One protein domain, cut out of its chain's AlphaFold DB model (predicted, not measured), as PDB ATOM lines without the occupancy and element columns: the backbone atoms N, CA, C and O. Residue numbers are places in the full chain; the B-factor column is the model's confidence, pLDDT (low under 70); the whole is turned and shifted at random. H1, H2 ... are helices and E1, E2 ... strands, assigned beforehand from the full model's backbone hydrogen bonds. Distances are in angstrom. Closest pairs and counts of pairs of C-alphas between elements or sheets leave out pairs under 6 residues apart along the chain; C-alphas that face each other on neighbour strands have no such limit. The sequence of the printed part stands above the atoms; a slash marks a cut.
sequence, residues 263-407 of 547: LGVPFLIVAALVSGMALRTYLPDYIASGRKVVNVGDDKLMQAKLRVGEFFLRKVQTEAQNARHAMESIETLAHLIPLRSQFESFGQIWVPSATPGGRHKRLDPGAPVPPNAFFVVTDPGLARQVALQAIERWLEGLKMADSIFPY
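This is residues 263 to 407 of the 547 residues of an uncharacterized protein of Candidatus Hydrogenedentes bacterium (UniProt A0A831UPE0). Picture a long rod in which H2 and H5 run side by side, opposite ways, with a small sheet of three short strands and the short helices H3 and H4 gathered at one end. At the other end H1 packs on the last part of H5, and its residues 263 to 276 stick out free. The 145 printed residues, mostly helix, run H1 H2 E1 H3 H4 E2 E3 H5; the antiparallel sheet has the order E1 E3 E2. The whole is loose, with a radius of gyration of the C-alphas of 20.6 A and spans of 74 by 31 by 24 A.

Start with H1, residues 263 to 288, whose residues 280 to 288 alone touch H5, residues 380 to 404, the hub; the closest C-alphas, of Pro 284 and Ala 401, are 4.5 A apart, at a shallow tilt of 9 degrees, opposite ways. Next, H2, residues 300 to 321, touches H5 at a shallow tilt of 23 degrees, opposite ways, with the C-alphas of Phe 312 and Arg 384 closest at 5.7 A. Edge strand E1, residues 327 to 329, is antiparallel to E3, residues 374 to 377, with N 375 and O 328 2.8 A apart. H3, residues 330 to 334, touches residues 304 to 308 of H2, closest at the C-alphas of Leu 333 and Val 308, 5.7 A. H4, residues 340 to 346, touches H5 at a steep tilt of 44 degrees, closest at the C-alphas of Phe 346 and Ala 383, 5.5 A. E2, residues 347 to 351, forms an antiparallel hairpin with E3, where N 350 and O 374 are 2.8 A apart. E1, H3, H4 and E2 make a split strand-helix-strand unit, two strands running the same way with E3 between them, its crossover right-handed. H2, H3 and H4 each only graze the sheet. O i to N i+4 pairs are all within hydrogen-bond range in H3, and in 20 of 22 for H1, 16 of 18 for H2, 20 of 21 for H5 and 1 of 3 for H4, which has 3 of 4 O i to N i+3 pairs within range.

Find C-alpha 263 at (127.131, 170.741, 108.018); from there H1 runs 38.5 A, with a kink of 28 degrees near residue 281. H2 begins at C-alpha 300, (143.874, 131.260, 115.367), and runs 30.2 A, with a kink of 28 degrees near residue 310. E2 spans 13.6 A. H5 runs 36.5 A to C-alpha 404 at (149.260, 148.693, 104.922).

The C-alphas of Leu 263 and Ala 323, the two farthest apart, are 74.3 A apart. The printed part has no cut; the links H1 to H2 and E2 to E3 are long. Look for pLDDT under 70 at residues 294 to 297.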
ATOM      1  N   LEU A 263     126.421 171.464 106.944       72.44
ATOM      2  CA  LEU A 263     127.131 170.741 108.018       72.44
ATOM      3  C   LEU A 263     127.140 169.214 107.824       72.44
ATOM      4  O   LEU A 263     128.061 168.537 108.284       72.44
ATOM      5  N   GLY A 264     126.151 168.672 107.111       75.44
ATOM      6  CA  GLY A 264     126.071 167.254 106.767       75.44
ATOM      7  C   GLY A 264     127.194 166.810 105.832       75.44
ATOM      8  O   GLY A 264     127.721 165.716 106.000       75.44
ATOM      9  N   VAL A 265     127.623 167.665 104.898       80.25
ATOM     10  CA  VAL A 265     128.726 167.351 103.973       80.25
ATOM     11  C   VAL A 265     130.064 167.144 104.711       80.25
ATOM     12  O   VAL A 265     130.638 166.067 104.559       80.25
ATOM     13  N   PRO A 266     130.555 168.067 105.565       82.94
ATOM     14  CA  PRO A 266     131.723 167.836 106.414       82.94
ATOM     15  C   PRO A 266     131.593 166.594 107.291       82.94
ATOM     16  O   PRO A 266     132.554 165.841 107.410       82.94
ATOM     17  N   PHE A 267     130.415 166.343 107.875       83.25
ATOM     18  CA  PHE A 267     130.188 165.136 108.669       83.25
ATOM     19  C   PHE A 267     130.343 163.863 107.832       83.25
ATOM     20  O   PHE A 267     131.038 162.946 108.255       83.25
ATOM     21  N   LEU A 268     129.752 163.808 106.635       84.88
ATOM     22  CA  LEU A 268     129.887 162.670 105.725       84.88
ATOM     23  C   LEU A 268     131.328 162.498 105.238       84.88
ATOM     24  O   LEU A 268     131.791 161.367 105.128       84.88
ATOM     25  N   ILE A 269     132.056 163.593 105.003       86.19
ATOM     26  CA  ILE A 269     133.488 163.550 104.686       86.19
ATOM     27  C   ILE A 269     134.264 162.958 105.864       86.19
ATOM     28  O   ILE A 269     135.035 162.025 105.667       86.19
ATOM     29  N   VAL A 270     134.042 163.433 107.093       86.06
ATOM     30  CA  VAL A 270     134.692 162.886 108.296       86.06
ATOM     31  C   VAL A 270     134.324 161.415 108.490       86.06
ATOM     32  O   VAL A 270     135.210 160.602 108.722       86.06
ATOM     33  N   ALA A 271     133.054 161.043 108.334       80.50
ATOM     34  CA  ALA A 271     132.604 159.660 108.427       80.50
ATOM     35  C   ALA A 271     133.260 158.775 107.355       80.50
ATOM     36  O   ALA A 271     133.691 157.666 107.664       80.50
ATOM     37  N   ALA A 272     133.396 159.266 106.121       81.69
ATOM     38  CA  ALA A 272     134.093 158.570 105.043       81.69
ATOM     39  C   ALA A 272     135.596 158.440 105.325       81.69
ATOM     40  O   ALA A 272     136.158 157.369 105.115       81.69
ATOM     41  N   LEU A 273     136.240 159.482 105.861       83.56
ATOM     42  CA  LEU A 273     137.646 159.448 106.271       83.56
ATOM     43  C   LEU A 273     137.871 158.448 107.410       83.56
ATOM     44  O   LEU A 273     138.766 157.614 107.314       83.56
ATOM     45  N   VAL A 274     137.029 158.467 108.448       80.69
ATOM     46  CA  VAL A 274     137.076 157.511 109.568       80.69
ATOM     47  C   VAL A 274     136.824 156.087 109.074       80.69
ATOM     48  O   VAL A 274     137.550 155.174 109.452       80.69
ATOM     49  N   SER A 275     135.853 155.891 108.180       76.00
ATOM     50  CA  SER A 275     135.567 154.580 107.581       76.00
ATOM     51  C   SER A 275     136.724 154.088 106.708       76.00
ATOM     52  O   SER A 275     137.077 152.914 106.758       76.00
ATOM     53  N   GLY A 276     137.364 154.979 105.944       78.69
ATOM     54  CA  GLY A 276     138.561 154.670 105.163       78.69
ATOM     55  C   GLY A 276     139.762 154.318 106.046       78.69
ATOM     56  O   GLY A 276     140.490 153.371 105.750       78.69
ATOM     57  N   MET A 277     139.938 155.020 107.170       77.94
ATOM     58  CA  MET A 277     140.938 154.672 108.184       77.94
ATOM     59  C   MET A 277     140.647 153.311 108.821       77.94
ATOM     60  O   MET A 277     141.565 152.510 108.958       77.94
ATOM     61  N   ALA A 278     139.386 153.018 109.147       77.69
ATOM     62  CA  ALA A 278     138.988 151.713 109.665       77.69
ATOM     63  C   ALA A 278     139.245 150.601 108.635       77.69
ATOM     64  O   ALA A 278     139.793 149.557 108.967       77.69
ATOM     65  N   LEU A 279     138.944 150.821 107.351       81.12
ATOM     66  CA  LEU A 279     139.263 149.843 106.307       81.12
ATOM     67  C   LEU A 279     140.766 149.526 106.270       81.12
ATOM     68  O   LEU A 279     141.149 148.366 106.135       81.12
ATOM     69  N   ARG A 280     141.614 150.547 106.445       82.50
ATOM     70  CA  ARG A 280     143.070 150.388 106.514       82.50
ATOM     71  C   ARG A 280     143.510 149.532 107.706       82.50
ATOM     72  O   ARG A 280     144.473 148.791 107.553       82.50
ATOM     73  N   THR A 281     142.819 149.594 108.848       81.88
ATOM     74  CA  THR A 281     143.106 148.720 110.000       81.88
ATOM     75  C   THR A 281     142.609 147.291 109.791       81.88
ATOM     76  O   THR A 281     143.279 146.360 110.210       81.88
ATOM     77  N   TYR A 282     141.479 147.095 109.102       82.12
ATOM     78  CA  TYR A 282     140.914 145.760 108.848       82.12
ATOM     79  C   TYR A 282     141.624 144.978 107.737       82.12
ATOM     80  O   TYR A 282     141.586 143.747 107.716       82.12
ATOM     81  N   LEU A 283     142.228 145.668 106.768       85.88
ATOM     82  CA  LEU A 283     142.795 145.028 105.582       85.88
ATOM     83  C   LEU A 283     143.978 144.076 105.883       85.88
ATOM     84  O   LEU A 283     143.986 142.984 105.307       85.88
ATOM     85  N   PRO A 284     144.938 144.407 106.776       87.88
ATOM     86  CA  PRO A 284     145.968 143.462 107.206       87.88
ATOM     87  C   PRO A 284     145.383 142.185 107.814       87.88
ATOM     88  O   PRO A 284     145.751 141.093 107.384       87.88
ATOM     89  N   ASP A 285     144.420 142.311 108.730       82.50
ATOM     90  CA  ASP A 285     143.772 141.171 109.391       82.50
ATOM     91  C   ASP A 285     143.000 140.307 108.398       82.50
ATOM     92  O   ASP A 285     143.016 139.078 108.472       82.50
ATOM     93  N   TYR A 286     142.344 140.926 107.417       85.88
ATOM     94  CA  TYR A 286     141.691 140.211 106.328       85.88
ATOM     95  C   TYR A 286     142.698 139.398 105.503       85.88
ATOM     96  O   TYR A 286     142.454 138.232 105.192       85.88
ATOM     97  N   ILE A 287     143.853 139.972 105.165       86.00
ATOM     98  CA  ILE A 287     144.901 139.257 104.425       86.00
ATOM     99  C   ILE A 287     145.470 138.115 105.280       86.00
ATOM    100  O   ILE A 287     145.574 136.981 104.804       86.00
ATOM    101  N   ALA A 288     145.779 138.390 106.546       82.44
ATOM    102  CA  ALA A 288     146.394 137.443 107.465       82.44
ATOM    103  C   ALA A 288     145.442 136.309 107.899       82.44
ATOM    104  O   ALA A 288     145.876 135.177 108.112       82.44
ATOM    105  N   SER A 289     144.129 136.550 107.914       77.56
ATOM    106  CA  SER A 289     143.088 135.526 108.119       77.56
ATOM    107  C   SER A 289     142.788 134.684 106.868       77.56
ATOM    108  O   SER A 289     141.855 133.874 106.849       77.56
ATOM    109  N   GLY A 290     143.583 134.826 105.803       79.44
ATOM    110  CA  GLY A 290     143.400 134.073 104.565       79.44
ATOM    111  C   GLY A 290     142.215 134.567 103.737       79.44
ATOM    112  O   GLY A 290     141.598 133.773 103.027       79.44
ATOM    113  N   ARG A 291     141.909 135.869 103.813       84.25
ATOM    114  CA  ARG A 291     140.850 136.553 103.055       84.25
ATOM    115  C   ARG A 291     139.437 136.074 103.391       84.25
ATOM    116  O   ARG A 291     138.539 136.102 102.546       84.25
ATOM    117  N   LYS A 292     139.225 135.654 104.637       78.19
ATOM    118  CA  LYS A 292     137.906 135.286 105.164       78.19
ATOM    119  C   LYS A 292     137.293 136.497 105.855       78.19
ATOM    120  O   LYS A 292     137.939 137.121 106.679       78.19
ATOM    121  N   VAL A 293     136.047 136.830 105.516       74.31
ATOM    122  CA  VAL A 293     135.324 137.968 106.122       74.31
ATOM    123  C   VAL A 293     134.790 137.621 107.520       74.31
ATOM    124  O   VAL A 293     134.587 138.495 108.355       74.31
ATOM    125  N   VAL A 294     134.585 136.332 107.798       68.00
ATOM    126  CA  VAL A 294     134.164 135.835 109.114       68.00
ATOM    127  C   VAL A 294     135.405 135.602 109.977       68.00
ATOM    128  O   VAL A 294     136.351 134.968 109.513       68.00
ATOM    129  N   ASN A 295     135.378 136.070 111.230       62.31
ATOM    130  CA  ASN A 295     136.488 135.994 112.195       62.31
ATOM    131  C   ASN A 295     137.758 136.769 111.775       62.31
ATOM    132  O   ASN A 295     138.871 136.357 112.095       62.31
ATOM    133  N   VAL A 296     137.605 137.891 111.062       65.69
ATOM    134  CA  VAL A 296     138.701 138.858 110.861       65.69
ATOM    135  C   VAL A 296     139.156 139.377 112.231       65.69
ATOM    136  O   VAL A 296     138.312 139.724 113.056       65.69
ATOM    137  N   GLY A 297     140.468 139.392 112.473       62.41
ATOM    138  CA  GLY A 297     141.058 139.721 113.777       62.41
ATOM    139  C   GLY A 297     141.162 138.536 114.752       62.41
ATOM    140  O   GLY A 297     141.462 138.739 115.923       62.41
ATOM    141  N   ASP A 298     140.883 137.300 114.308       71.38
ATOM    142  CA  ASP A 298     141.179 136.081 115.073       71.38
ATOM    143  C   ASP A 298     142.562 135.521 114.702       71.38
ATOM    144  O   ASP A 298     142.801 135.063 113.577       71.38
ATOM    145  N   ASP A 299     143.458 135.476 115.685       75.94
ATOM    146  CA  ASP A 299     144.839 135.018 115.518       75.94
ATOM    147  C   ASP A 299     144.961 133.497 115.339       75.94
ATOM    148  O   ASP A 299     146.053 132.983 115.076       75.94
ATOM    149  N   LYS A 300     143.864 132.732 115.460       81.06
ATOM    150  CA  LYS A 300     143.874 131.260 115.367       81.06
ATOM    151  C   LYS A 300     144.565 130.738 114.117       81.06
ATOM    152  O   LYS A 300     145.310 129.763 114.215       81.06
ATOM    153  N   LEU A 301     144.331 131.350 112.953       82.94
ATOM    154  CA  LEU A 301     144.970 130.903 111.712       82.94
ATOM    155  C   LEU A 301     146.477 131.173 111.737       82.94
ATOM    156  O   LEU A 301     147.258 130.313 111.328       82.94
ATOM    157  N   MET A 302     146.890 132.342 112.234       84.62
ATOM    158  CA  MET A 302     148.305 132.695 112.349       84.62
ATOM    159  C   MET A 302     149.025 131.750 113.318       84.62
ATOM    160  O   MET A 302     150.084 131.215 112.987       84.62
ATOM    161  N   GLN A 303     148.408 131.455 114.465       86.69
ATOM    162  CA  GLN A 303     148.913 130.473 115.427       86.69
ATOM    163  C   GLN A 303     148.940 129.053 114.852       86.69
ATOM    164  O   GLN A 303     149.903 128.320 115.070       86.69
ATOM    165  N   ALA A 304     147.912 128.647 114.101       88.44
ATOM    166  CA  ALA A 304     147.874 127.339 113.455       88.44
ATOM    167  C   ALA A 304     149.025 127.175 112.458       88.44
ATOM    168  O   ALA A 304     149.709 126.156 112.481       88.44
ATOM    169  N   LYS A 305     149.301 128.195 111.639       92.00
ATOM    170  CA  LYS A 305     150.447 128.189 110.720       92.00
ATOM    171  C   LYS A 305     151.781 128.089 111.463       92.00
ATOM    172  O   LYS A 305     152.626 127.307 111.034       92.00
ATOM    173  N   LEU A 306     151.958 128.819 112.570       93.12
ATOM    174  CA  LEU A 306     153.169 128.724 113.394       93.12
ATOM    175  C   LEU A 306     153.367 127.303 113.940       93.12
ATOM    176  O   LEU A 306     154.452 126.751 113.783       93.12
ATOM    177  N   ARG A 307     152.307 126.663 114.462       94.12
ATOM    178  CA  ARG A 307     152.348 125.258 114.917       94.12
ATOM    179  C   ARG A 307     152.742 124.282 113.807       94.12
ATOM    180  O   ARG A 307     153.494 123.343 114.049       94.12
ATOM    181  N   VAL A 308     152.274 124.503 112.576       95.31
ATOM    182  CA  VAL A 308     152.710 123.700 111.419       95.31
ATOM    183  C   VAL A 308     154.195 123.927 111.125       95.31
ATOM    184  O   VAL A 308     154.919 122.976 110.834       95.31
ATOM    185  N   GLY A 309     154.679 125.165 111.249       95.88
ATOM    186  CA  GLY A 309     156.109 125.467 111.197       95.88
ATOM    187  C   GLY A 309     156.900 124.699 112.259       95.88
ATOM    188  O   GLY A 309     157.900 124.062 111.936       95.88
ATOM    189  N   GLU A 310     156.441 124.702 113.512       95.81
ATOM    190  CA  GLU A 310     157.070 123.962 114.617       95.81
ATOM    191  C   GLU A 310     157.099 122.453 114.358       95.81
ATOM    192  O   GLU A 310     158.122 121.806 114.598       95.81
ATOM    193  N   PHE A 311     156.012 121.898 113.816       96.38
ATOM    194  CA  PHE A 311     155.948 120.500 113.404       96.38
ATOM    195  C   PHE A 311     157.093 120.162 112.439       96.38
ATOM    196  O   PHE A 311     157.895 119.274 112.725       96.38
ATOM    197  N   PHE A 312     157.221 120.901 111.334       96.50
ATOM    198  CA  PHE A 312     158.225 120.605 110.307       96.50
ATOM    199  C   PHE A 312     159.659 120.947 110.718       96.50
ATOM    200  O   PHE A 312     160.590 120.247 110.322       96.50
ATOM    201  N   LEU A 313     159.863 122.017 111.490       95.56
ATOM    202  CA  LEU A 313     161.203 122.491 111.842       95.56
ATOM    203  C   LEU A 313     161.764 121.864 113.124       95.56
ATOM    204  O   LEU A 313     162.982 121.875 113.297       95.56
ATOM    205  N   ARG A 314     160.914 121.333 114.015       94.62
ATOM    206  CA  ARG A 314     161.334 120.668 115.262       94.62
ATOM    207  C   ARG A 314     160.908 119.207 115.304       94.62
ATOM    208  O   ARG A 314     161.769 118.334 115.287       94.62
ATOM    209  N   LYS A 315     159.598 118.931 115.325       94.56
ATOM    210  CA  LYS A 315     159.069 117.575 115.579       94.56
ATOM    211  C   LYS A 315     159.548 116.569 114.532       94.56
ATOM    212  O   LYS A 315     160.022 115.501 114.896       94.56
ATOM    213  N   VAL A 316     159.506 116.929 113.248       94.56
ATOM    214  CA  VAL A 316     160.013 116.081 112.152       94.56
ATOM    215  C   VAL A 316     161.482 115.715 112.352       94.56
ATOM    216  O   VAL A 316     161.853 114.557 112.178       94.56
ATOM    217  N   GLN A 317     162.313 116.675 112.758       91.44
ATOM    218  CA  GLN A 317     163.731 116.430 113.004       91.44
ATOM    219  C   GLN A 317     163.950 115.540 114.235       91.44
ATOM    220  O   GLN A 317     164.758 114.616 114.179       91.44
ATOM    221  N   THR A 318     163.220 115.787 115.326       93.06
ATOM    222  CA  THR A 318     163.301 114.986 116.556       93.06
ATOM    223  C   THR A 318     162.861 113.539 116.331       93.06
ATOM    224  O   THR A 318     163.551 112.618 116.757       93.06
ATOM    225  N   GLU A 319     161.751 113.304 115.628       93.56
ATOM    226  CA  GLU A 319     161.289 111.943 115.318       93.56
ATOM    227  C   GLU A 319     162.265 111.217 114.390       93.56
ATOM    228  O   GLU A 319     162.601 110.059 114.637       93.56
ATOM    229  N   ALA A 320     162.802 111.911 113.381       91.25
ATOM    230  CA  ALA A 320     163.811 111.344 112.492       91.25
ATOM    231  C   ALA A 320     165.082 110.922 113.254       91.25
ATOM    232  O   ALA A 320     165.623 109.850 112.994       91.25
ATOM    233  N   GLN A 321     165.527 111.719 114.236       91.62
ATOM    234  CA  GLN A 321     166.640 111.361 115.130       91.62
ATOM    235  C   GLN A 321     166.341 110.113 115.973       91.62
ATOM    236  O   GLN A 321     167.248 109.338 116.261       91.62
ATOM    237  N   ASN A 322     165.071 109.888 116.315       93.19
ATOM    238  CA  ASN A 322     164.601 108.716 117.054       93.19
ATOM    239  C   ASN A 322     164.217 107.530 116.147       93.19
ATOM    240  O   ASN A 322     163.586 106.585 116.623       93.19
ATOM    241  N   ALA A 323     164.564 107.573 114.853       91.69
ATOM    242  CA  ALA A 323     164.192 106.574 113.845       91.69
ATOM    243  C   ALA A 323     162.669 106.318 113.748       91.69
ATOM    244  O   ALA A 323     162.221 105.209 113.448       91.69
ATOM    245  N   ARG A 324     161.863 107.353 114.003       92.31
ATOM    246  CA  ARG A 324     160.398 107.351 113.919       92.31
ATOM    247  C   ARG A 324     159.925 108.285 112.806       92.31
ATOM    248  O   ARG A 324     160.638 109.187 112.373       92.31
ATOM    249  N   HIS A 325     158.692 108.073 112.355       90.94
ATOM    250  CA  HIS A 325     158.051 108.959 111.388       90.94
ATOM    251  C   HIS A 325     157.174 109.967 112.122       90.94
ATOM    252  O   HIS A 325     156.308 109.584 112.909       90.94
ATOM    253  N   ALA A 326     157.361 111.251 111.829       93.56
ATOM    254  CA  ALA A 326     156.473 112.286 112.330       93.56
ATOM    255  C   ALA A 326     155.119 112.223 111.612       93.56
ATOM    256  O   ALA A 326     155.054 112.103 110.383       93.56
ATOM    257  N   MET A 327     154.049 112.326 112.398       92.94
ATOM    258  CA  MET A 327     152.671 112.254 111.921       92.94
ATOM    259  C   MET A 327     151.854 113.435 112.439       92.94
ATOM    260  O   MET A 327     152.061 113.877 113.575       92.94
ATOM    261  N   GLU A 328     150.938 113.929 111.606       94.12
ATOM    262  CA  GLU A 328     150.006 115.008 111.952       94.12
ATOM    263  C   GLU A 328     148.764 114.986 111.050       94.12
ATOM    264  O   GLU A 328     148.803 114.417 109.957       94.12
ATOM    265  N   SER A 329     147.663 115.608 111.480       92.50
ATOM    266  CA  SER A 329     146.470 115.763 110.631       92.50
ATOM    267  C   SER A 329     146.790 116.542 109.352       92.50
ATOM    268  O   SER A 329     147.423 117.601 109.397       92.50
ATOM    269  N   ILE A 330     146.303 116.055 108.205       89.94
ATOM    270  CA  ILE A 330     146.510 116.755 106.931       89.94
ATOM    271  C   ILE A 330     145.775 118.097 106.894       89.94
ATOM    272  O   ILE A 330     146.278 119.046 106.296       89.94
ATOM    273  N   GLU A 331     144.631 118.206 107.577       89.75
ATOM    274  CA  GLU A 331     143.883 119.459 107.713       89.75
ATOM    275  C   GLU A 331     144.734 120.522 108.418       89.75
ATOM    276  O   GLU A 331     144.847 121.651 107.938       89.75
ATOM    277  N   THR A 332     145.413 120.132 109.501       90.50
ATOM    278  CA  THR A 332     146.327 121.010 110.235       90.50
ATOM    279  C   THR A 332     147.478 121.457 109.340       90.50
ATOM    280  O   THR A 332     147.724 122.658 109.212       90.50
ATOM    281  N   LEU A 333     148.170 120.519 108.683       92.31
ATOM    282  CA  LEU A 333     149.329 120.840 107.841       92.31
ATOM    283  C   LEU A 333     148.954 121.705 106.624       92.31
ATOM    284  O   LEU A 333     149.745 122.559 106.201       92.31
ATOM    285  N   ALA A 334     147.740 121.532 106.091       91.12
ATOM    286  CA  ALA A 334     147.228 122.284 104.949       91.12
ATOM    287  C   ALA A 334     147.117 123.796 105.210       91.12
ATOM    288  O   ALA A 334     147.099 124.584 104.262       91.12
ATOM    289  N   HIS A 335     147.111 124.236 106.475       90.38
ATOM    290  CA  HIS A 335     147.142 125.661 106.804       90.38
ATOM    291  C   HIS A 335     148.393 126.375 106.280       90.38
ATOM    292  O   HIS A 335     148.307 127.558 105.944       90.38
ATOM    293  N   LEU A 336     149.546 125.702 106.202       91.12
ATOM    294  CA  LEU A 336     150.799 126.292 105.712       91.12
ATOM    295  C   LEU A 336     151.187 125.773 104.323       91.12
ATOM    296  O   LEU A 336     151.648 126.554 103.495       91.12
ATOM    297  N   ILE A 337     150.969 124.482 104.062       91.75
ATOM    298  CA  ILE A 337     151.293 123.824 102.792       91.75
ATOM    299  C   ILE A 337     149.971 123.377 102.153       91.75
ATOM    300  O   ILE A 337     149.502 122.284 102.433       91.75
ATOM    301  N   PRO A 338     149.314 124.208 101.325       86.12
ATOM    302  CA  PRO A 338     147.946 123.927 100.882       86.12
ATOM    303  C   PRO A 338     147.861 122.880  99.761       86.12
ATOM    304  O   PRO A 338     146.790 122.333  99.504       86.12
ATOM    305  N   LEU A 339     148.960 122.624  99.047       89.69
ATOM    306  CA  LEU A 339     148.954 121.777  97.859       89.69
ATOM    307  C   LEU A 339     149.268 120.325  98.212       89.69
ATOM    308  O   LEU A 339     150.363 120.003  98.672       89.69
ATOM    309  N   ARG A 340     148.338 119.426  97.880       87.81
ATOM    310  CA  ARG A 340     148.525 117.975  98.017       87.81
ATOM    311  C   ARG A 340     149.791 117.462  97.332       87.81
ATOM    312  O   ARG A 340     150.496 116.642  97.909       87.81
ATOM    313  N   SER A 341     150.086 117.953  96.131       89.00
ATOM    314  CA  SER A 341     151.267 117.537  95.365       89.00
ATOM    315  C   SER A 341     152.579 117.810  96.101       89.00
ATOM    316  O   SER A 341     153.553 117.099  95.886       89.00
ATOM    317  N   GLN A 342     152.606 118.811  96.988       89.94
ATOM    318  CA  GLN A 342     153.759 119.055  97.846       89.94
ATOM    319  C   GLN A 342     153.858 117.986  98.935       89.94
ATOM    320  O   GLN A 342     154.932 117.448  99.130       89.94
ATOM    321  N   PHE A 343     152.757 117.617  99.596       89.50
ATOM    322  CA  PHE A 343     152.773 116.532 100.586       89.50
ATOM    323  C   PHE A 343     153.245 115.202  99.994       89.50
ATOM    324  O   PHE A 343     154.076 114.516 100.583       89.50
ATOM    325  N   GLU A 344     152.752 114.849  98.808       90.38
ATOM    326  CA  GLU A 344     153.109 113.593  98.139       90.38
ATOM    327  C   GLU A 344     154.576 113.536  97.686       90.38
ATOM    328  O   GLU A 344     155.060 112.451  97.373       90.38
ATOM    329  N   SER A 345     155.312 114.659  97.682       91.62
ATOM    330  CA  SER A 345     156.738 114.649  97.345       91.62
ATOM    331  C   SER A 345     157.641 114.208  98.498       91.62
ATOM    332  O   SER A 345     158.732 113.711  98.235       91.62
ATOM    333  N   PHE A 346     157.207 114.348  99.758       94.06
ATOM    334  CA  PHE A 346     158.029 114.055 100.947       94.06
ATOM    335  C   PHE A 346     157.353 113.141 101.980       94.06
ATOM    336  O   PHE A 346     157.856 112.963 103.095       94.06
ATOM    337  N   GLY A 347     156.206 112.554 101.647       93.44
ATOM    338  CA  GLY A 347     155.498 111.662 102.553       93.44
ATOM    339  C   GLY A 347     154.272 111.006 101.948       93.44
ATOM    340  O   GLY A 347     154.061 110.991 100.737       93.44
ATOM    341  N   GLN A 348     153.469 110.411 102.823       93.62
ATOM    342  CA  GLN A 348     152.314 109.606 102.450       93.62
ATOM    343  C   GLN A 348     151.086 110.025 103.253       93.62
ATOM    344  O   GLN A 348     151.171 110.301 104.449       93.62
ATOM    345  N   ILE A 349     149.927 110.026 102.596       93.12
ATOM    346  CA  ILE A 349     148.637 110.313 103.225       93.12
ATOM    347  C   ILE A 349     147.991 108.993 103.642       93.12
ATOM    348  O   ILE A 349     147.921 108.048 102.852       93.12
ATOM    349  N   TRP A 350     147.505 108.931 104.877       92.44
ATOM    350  CA  TRP A 350     146.890 107.754 105.475       92.44
ATOM    351  C   TRP A 350     145.503 108.081 106.015       92.44
ATOM    352  O   TRP A 350     145.249 109.163 106.542       92.44
ATOM    353  N   VAL A 351     144.596 107.118 105.888       90.69
ATOM    354  CA  VAL A 351     143.243 107.181 106.439       90.69
ATOM    355  C   VAL A 351     143.192 106.279 107.673       90.69
ATOM    356  O   VAL A 351     143.588 105.106 107.583       90.69
ATOM    357  N   PRO A 352     142.741 106.794 108.831       88.25
ATOM    358  CA  PRO A 352     142.633 105.991 110.035       88.25
ATOM    359  C   PRO A 352     141.615 104.859 109.847       88.25
ATOM    360  O   PRO A 352     140.677 104.964 109.057       88.25
ATOM    361  N   SER A 353     141.819 103.749 110.561       85.56
ATOM    362  CA  SER A 353     140.891 102.619 110.497       85.56
ATOM    363  C   SER A 353     139.571 103.002 111.165       85.56
ATOM    364  O   SER A 353     139.582 103.654 112.206       85.56
ATOM    365  N   ALA A 354     138.447 102.561 110.599       79.50
ATOM    366  CA  ALA A 354     137.129 102.754 111.204       79.50
ATOM    367  C   ALA A 354     136.954 101.950 112.508       79.50
ATOM    368  O   ALA A 354     136.148 102.319 113.357       79.50
ATOM    369  N   THR A 355     137.712 100.863 112.680       78.38
ATOM    370  CA  THR A 355     137.727 100.051 113.903       78.38
ATOM    371  C   THR A 355     138.955 100.361 114.767       78.38
ATOM    372  O   THR A 355     140.068 100.431 114.224       78.38
ATOM    373  N   PRO A 356     138.796 100.498 116.102       72.44
ATOM    374  CA  PRO A 356     139.920 100.612 117.030       72.44
ATOM    375  C   PRO A 356     140.904  99.446 116.858       72.44
ATOM    376  O   PRO A 356     140.503  98.285 116.875       72.44
ATOM    377  N   GLY A 357     142.187  99.751 116.647       71.38
ATOM    378  CA  GLY A 357     143.240  98.751 116.410       71.38
ATOM    379  C   GLY A 357     143.302  98.172 114.988       71.38
ATOM    380  O   GLY A 357     144.173  97.349 114.704       71.38
ATOM    381  N   GLY A 358     142.419  98.585 114.072       75.44
ATOM    382  CA  GLY A 358     142.508  98.187 112.667       75.44
ATOM    383  C   GLY A 358     143.650  98.893 111.921       75.44
ATOM    384  O   GLY A 358     144.132  99.952 112.329       75.44
ATOM    385  N   ARG A 359     144.099  98.309 110.802       81.81
ATOM    386  CA  ARG A 359     145.214  98.862 110.013       81.81
ATOM    387  C   ARG A 359     144.784 100.122 109.271       81.81
ATOM    388  O   ARG A 359     143.795 100.114 108.541       81.81
ATOM    389  N   HIS A 360     145.574 101.178 109.408       88.00
ATOM    390  CA  HIS A 360     145.440 102.382 108.595       88.00
ATOM    391  C   HIS A 360     145.654 102.054 107.114       88.00
ATOM    392  O   HIS A 360     146.479 101.203 106.771       88.00
ATOM    393  N   LYS A 361     144.913 102.728 106.231       89.44
ATOM    394  CA  LYS A 361     145.025 102.535 104.782       89.44
ATOM    395  C   LYS A 361     145.755 103.722 104.166       89.44
ATOM    396  O   LYS A 361     145.351 104.863 104.376       89.44
ATOM    397  N   ARG A 362     146.792 103.456 103.372       91.56
ATOM    398  CA  ARG A 362     147.426 104.489 102.545       91.56
ATOM    399  C   ARG A 362     146.438 104.962 101.480       91.56
ATOM    400  O   ARG A 362     145.813 104.137 100.814       91.56
ATOM    401  N   LEU A 363     146.293 106.272 101.337       90.00
ATOM    402  CA  LEU A 363     145.435 106.876 100.328       90.00
ATOM    403  C   LEU A 363     146.115 106.808  98.954       90.00
ATOM    404  O   LEU A 363     147.308 107.094  98.834       90.00
ATOM    405  N   ASP A 364     145.356 106.441  97.924       86.00
ATOM    406  CA  ASP A 364     145.869 106.381  96.558       86.00
ATOM    407  C   ASP A 364     146.115 107.796  95.991       86.00
ATOM    408  O   ASP A 364     145.357 108.732  96.301       86.00
ATOM    409  N   PRO A 365     147.149 107.986  95.145       82.12
ATOM    410  CA  PRO A 365     147.391 109.257  94.467       82.12
ATOM    411  C   PRO A 365     146.141 109.745  93.721       82.12
ATOM    412  O   PRO A 365     145.462 108.974  93.048       82.12
ATOM    413  N   GLY A 366     145.800 111.026  93.867       80.00
ATOM    414  CA  GLY A 366     144.616 111.637  93.245       80.00
ATOM    415  C   GLY A 366     143.260 111.379  93.927       80.00
ATOM    416  O   GLY A 366     142.321 112.132  93.677       80.00
ATOM    417  N   ALA A 367     143.130 110.405  94.838       87.06
ATOM    418  CA  ALA A 367     141.861 110.130  95.532       87.06
ATOM    419  C   ALA A 367     141.473 111.242  96.533       87.06
ATOM    420  O   ALA A 367     142.348 111.720  97.246       87.06
ATOM    421  N   PRO A 368     140.203 111.664  96.654       87.12
ATOM    422  CA  PRO A 368     139.821 112.758  97.552       87.12
ATOM    423  C   PRO A 368     140.274 112.505  98.998       87.12
ATOM    424  O   PRO A 368     140.139 111.399  99.520       87.12
ATOM    425  N   VAL A 369     140.835 113.537  99.634       87.75
ATOM    426  CA  VAL A 369     141.380 113.454 100.995       87.75
ATOM    427  C   VAL A 369     140.232 113.556 102.006       87.75
ATOM    428  O   VAL A 369     139.555 114.586 102.027       87.75
ATOM    429  N   PRO A 370     139.989 112.531 102.844       87.56
ATOM    430  CA  PRO A 370     138.949 112.604 103.861       87.56
ATOM    431  C   PRO A 370     139.378 113.500 105.042       87.56
ATOM    432  O   PRO A 370     140.575 113.599 105.319       87.56
ATOM    433  N   PRO A 371     138.434 114.111 105.788       84.19
ATOM    434  CA  PRO A 371     138.755 115.058 106.866       84.19
ATOM    435  C   PRO A 371     139.600 114.467 108.003       84.19
ATOM    436  O   PRO A 371     140.396 115.161 108.618       84.19
ATOM    437  N   ASN A 372     139.450 113.170 108.274       87.19
ATOM    438  CA  ASN A 372     140.185 112.469 109.326       87.19
ATOM    439  C   ASN A 372     141.542 111.906 108.862       87.19
ATOM    440  O   ASN A 372     142.172 111.161 109.612       87.19
ATOM    441  N   ALA A 373     141.984 112.198 107.633       90.94
ATOM    442  CA  ALA A 373     143.276 111.734 107.144       90.94
ATOM    443  C   ALA A 373     144.440 112.383 107.903       90.94
ATOM    444  O   ALA A 373     144.421 113.565 108.255       90.94
ATOM    445  N   PHE A 374     145.503 111.609 108.089       92.81
ATOM    446  CA  PHE A 374     146.762 112.080 108.645       92.81
ATOM    447  C   PHE A 374     147.896 111.862 107.648       92.81
ATOM    448  O   PHE A 374     147.821 111.032 106.739       92.81
ATOM    449  N   PHE A 375     148.947 112.647 107.798       94.00
ATOM    450  CA  PHE A 375     150.117 112.617 106.945       94.00
ATOM    451  C   PHE A 375     151.304 112.037 107.704       94.00
ATOM    452  O   PHE A 375     151.526 112.376 108.864       94.00
ATOM    453  N   VAL A 376     152.069 111.178 107.034       95.06
ATOM    454  CA  VAL A 376     153.292 110.562 107.555       95.06
ATOM    455  C   VAL A 376     154.467 111.062 106.724       95.06
ATOM    456  O   VAL A 376     154.519 110.828 105.515       95.06
ATOM    457  N   VAL A 377     155.412 111.744 107.368       95.88
ATOM    458  CA  VAL A 377     156.616 112.277 106.712       95.88
ATOM    459  C   VAL A 377     157.597 111.136 106.451       95.88
ATOM    460  O   VAL A 377     158.028 110.499 107.407       95.88
ATOM    461  N   THR A 378     157.972 110.896 105.190       94.69
ATOM    462  CA  THR A 378     158.953 109.857 104.807       94.69
ATOM    463  C   THR A 378     160.316 110.427 104.430       94.69
ATOM    464  O   THR A 378     161.315 109.730 104.573       94.69
ATOM    465  N   ASP A 379     160.373 111.680 103.973       95.81
ATOM    466  CA  ASP A 379     161.618 112.409 103.712       95.81
ATOM    467  C   ASP A 379     161.682 113.668 104.597       95.81
ATOM    468  O   ASP A 379     161.151 114.723 104.231       95.81
ATOM    469  N   PRO A 380     162.316 113.581 105.782       95.06
ATOM    470  CA  PRO A 380     162.460 114.713 106.695       95.06
ATOM    471  C   PRO A 380     163.226 115.901 106.095       95.06
ATOM    472  O   PRO A 380     162.937 117.053 106.430       95.06
ATOM    473  N   GLY A 381     164.205 115.639 105.221       93.81
ATOM    474  CA  GLY A 381     165.046 116.674 104.619       93.81
ATOM    475  C   GLY A 381     164.255 117.517 103.628       93.81
ATOM    476  O   GLY A 381     164.215 118.747 103.745       93.81
ATOM    477  N   LEU A 382     163.557 116.851 102.705       95.25
ATOM    478  CA  LEU A 382     162.696 117.515 101.735       95.25
ATOM    479  C   LEU A 382     161.494 118.187 102.411       95.25
ATOM    480  O   LEU A 382     161.169 119.327 102.074       95.25
ATOM    481  N   ALA A 383     160.885 117.547 103.416       95.19
ATOM    482  CA  ALA A 383     159.801 118.144 104.199       95.19
ATOM    483  C   ALA A 383     160.225 119.481 104.828       95.19
ATOM    484  O   ALA A 383     159.509 120.480 104.723       95.19
ATOM    485  N   ARG A 384     161.425 119.530 105.426       94.44
ATOM    486  CA  ARG A 384     161.989 120.759 105.999       94.44
ATOM    487  C   ARG A 384     162.218 121.832 104.933       94.44
ATOM    488  O   ARG A 384     161.907 122.995 105.178       94.44
ATOM    489  N   GLN A 385     162.734 121.468 103.759       94.25
ATOM    490  CA  GLN A 385     162.960 122.416 102.663       94.25
ATOM    491  C   GLN A 385     161.646 123.023 102.147       94.25
ATOM    492  O   GLN A 385     161.541 124.245 102.021       94.25
ATOM    493  N   VAL A 386     160.633 122.189 101.895       95.12
ATOM    494  CA  VAL A 386     159.315 122.650 101.434       95.12
ATOM    495  C   VAL A 386     158.648 123.536 102.488       95.12
ATOM    496  O   VAL A 386     158.076 124.574 102.146       95.12
ATOM    497  N   ALA A 387     158.757 123.170 103.768       95.50
ATOM    498  CA  ALA A 387     158.239 123.977 104.864       95.50
ATOM    499  C   ALA A 387     158.918 125.351 104.930       95.50
ATOM    500  O   ALA A 387     158.221 126.356 105.006       95.50
ATOM    501  N   LEU A 388     160.250 125.427 104.825       95.69
ATOM    502  CA  LEU A 388     160.977 126.705 104.821       95.69
ATOM    503  C   LEU A 388     160.522 127.631 103.683       95.69
ATOM    504  O   LEU A 388     160.240 128.799 103.934       95.69
ATOM    505  N   GLN A 389     160.342 127.103 102.469       95.12
ATOM    506  CA  GLN A 389     159.812 127.879 101.336       95.12
ATOM    507  C   GLN A 389     158.359 128.334 101.548       95.12
ATOM    508  O   GLN A 389     157.931 129.373 101.042       95.12
ATOM    509  N   ALA A 390     157.544 127.543 102.250       95.62
ATOM    510  CA  ALA A 390     156.182 127.938 102.605       95.62
ATOM    511  C   ALA A 390     156.169 129.033 103.684       95.62
ATOM    512  O   ALA A 390     155.379 129.971 103.584       95.62
ATOM    513  N   ILE A 391     157.065 128.942 104.672       96.06
ATOM    514  CA  ILE A 391     157.244 129.947 105.728       96.06
ATOM    515  C   ILE A 391     157.710 131.273 105.129       96.06
ATOM    516  O   ILE A 391     157.142 132.308 105.454       96.06
ATOM    517  N   GLU A 392     158.689 131.255 104.227       95.44
ATOM    518  CA  GLU A 392     159.202 132.465 103.577       95.44
ATOM    519  C   GLU A 392     158.095 133.214 102.821       95.44
ATOM    520  O   GLU A 392     157.817 134.372 103.129       95.44
ATOM    521  N   ARG A 393     157.357 132.515 101.946       94.56
ATOM    522  CA  ARG A 393     156.201 133.085 101.228       94.56
ATOM    523  C   ARG A 393     155.122 133.615 102.172       94.56
ATOM    524  O   ARG A 393     154.480 134.627 101.893       94.56
ATOM    525  N   TRP A 394     154.895 132.926 103.290       93.44
ATOM    526  CA  TRP A 394     153.952 133.370 104.311       93.44
ATOM    527  C   TRP A 394     154.409 134.670 104.984       93.44
ATOM    528  O   TRP A 394     153.624 135.611 105.088       93.44
ATOM    529  N   LEU A 395     155.678 134.750 105.390       95.00
ATOM    530  CA  LEU A 395     156.255 135.936 106.018       95.00
ATOM    531  C   LEU A 395     156.297 137.133 105.067       95.00
ATOM    532  O   LEU A 395     156.040 138.251 105.504       95.00
ATOM    533  N   GLU A 396     156.576 136.929 103.780       94.31
ATOM    534  CA  GLU A 396     156.480 137.981 102.758       94.31
ATOM    535  C   GLU A 396     155.052 138.522 102.630       94.31
ATOM    536  O   GLU A 396     154.840 139.735 102.657       94.31
ATOM    537  N   GLY A 397     154.059 137.626 102.571       92.38
ATOM    538  CA  GLY A 397     152.647 138.005 102.547       92.38
ATOM    539  C   GLY A 397     152.223 138.788 103.792       92.38
ATOM    540  O   GLY A 397     151.530 139.799 103.675       92.38
ATOM    541  N   LEU A 398     152.686 138.373 104.976       91.88
ATOM    542  CA  LEU A 398     152.448 139.110 106.217       91.88
ATOM    543  C   LEU A 398     153.146 140.474 106.231       91.88
ATOM    544  O   LEU A 398     152.546 141.442 106.681       91.88
ATOM    545  N   LYS A 399     154.376 140.597 105.714       94.94
ATOM    546  CA  LYS A 399     155.085 141.892 105.638       94.94
ATOM    547  C   LYS A 399     154.339 142.866 104.730       94.94
ATOM    548  O   LYS A 399     154.202 144.042 105.058       94.94
ATOM    549  N   MET A 400     153.818 142.368 103.608       92.62
ATOM    550  CA  MET A 400     152.966 143.153 102.718       92.62
ATOM    551  C   MET A 400     151.681 143.594 103.431       92.62
ATOM    552  O   MET A 400     151.305 144.760 103.323       92.62
ATOM    553  N   ALA A 401     151.042 142.705 104.197       91.56
ATOM    554  CA  ALA A 401     149.869 143.046 104.999       91.56
ATOM    555  C   ALA A 401     150.185 144.121 106.059       91.56
ATOM    556  O   ALA A 401     149.494 145.135 106.118       91.56
ATOM    557  N   ASP A 402     151.263 143.953 106.830       93.62
ATOM    558  CA  ASP A 402     151.710 144.909 107.854       93.62
ATOM    559  C   ASP A 402     152.031 146.288 107.260       93.62
ATOM    560  O   ASP A 402     151.685 147.311 107.849       93.62
ATOM    561  N   SER A 403     152.600 146.345 106.049       94.19
ATOM    562  CA  SER A 403     152.931 147.614 105.383       94.19
ATOM    563  C   SER A 403     151.717 148.522 105.136       94.19
ATOM    564  O   SER A 403     151.858 149.746 105.053       94.19
ATOM    565  N   ILE A 404     150.512 147.945 105.068       92.31
ATOM    566  CA  ILE A 404     149.260 148.693 104.922       92.31
ATOM    567  C   ILE A 404     148.976 149.477 106.207       92.31
ATOM    568  O   ILE A 404     148.666 150.668 106.130       92.31
ATOM    569  N   PHE A 405     149.127 148.862 107.383       90.31
ATOM    570  CA  PHE A 405     148.912 149.489 108.690       90.31
ATOM    571  C   PHE A 405     149.960 149.010 109.717       90.31
ATOM    572  O   PHE A 405     149.688 148.111 110.513       90.31
ATOM    573  N   PRO A 406     151.156 149.631 109.750       92.44
ATOM    574  CA  PRO A 406     152.310 149.133 110.506       92.44
ATOM    575  C   PRO A 406     152.274 149.535 111.993       92.44
ATOM    576  O   PRO A 406     153.295 149.928 112.572       92.44
ATOM    577  N   TYR A 407     151.095 149.455 112.610       90.00
ATOM    578  CA  TYR A 407     150.846 149.863 113.995       90.00
ATOM    579  C   TYR A 407     150.228 148.758 114.855       90.00
ATOM    580  O   TYR A 407     150.138 148.943 116.064       90.00
TER     581      TYR A 407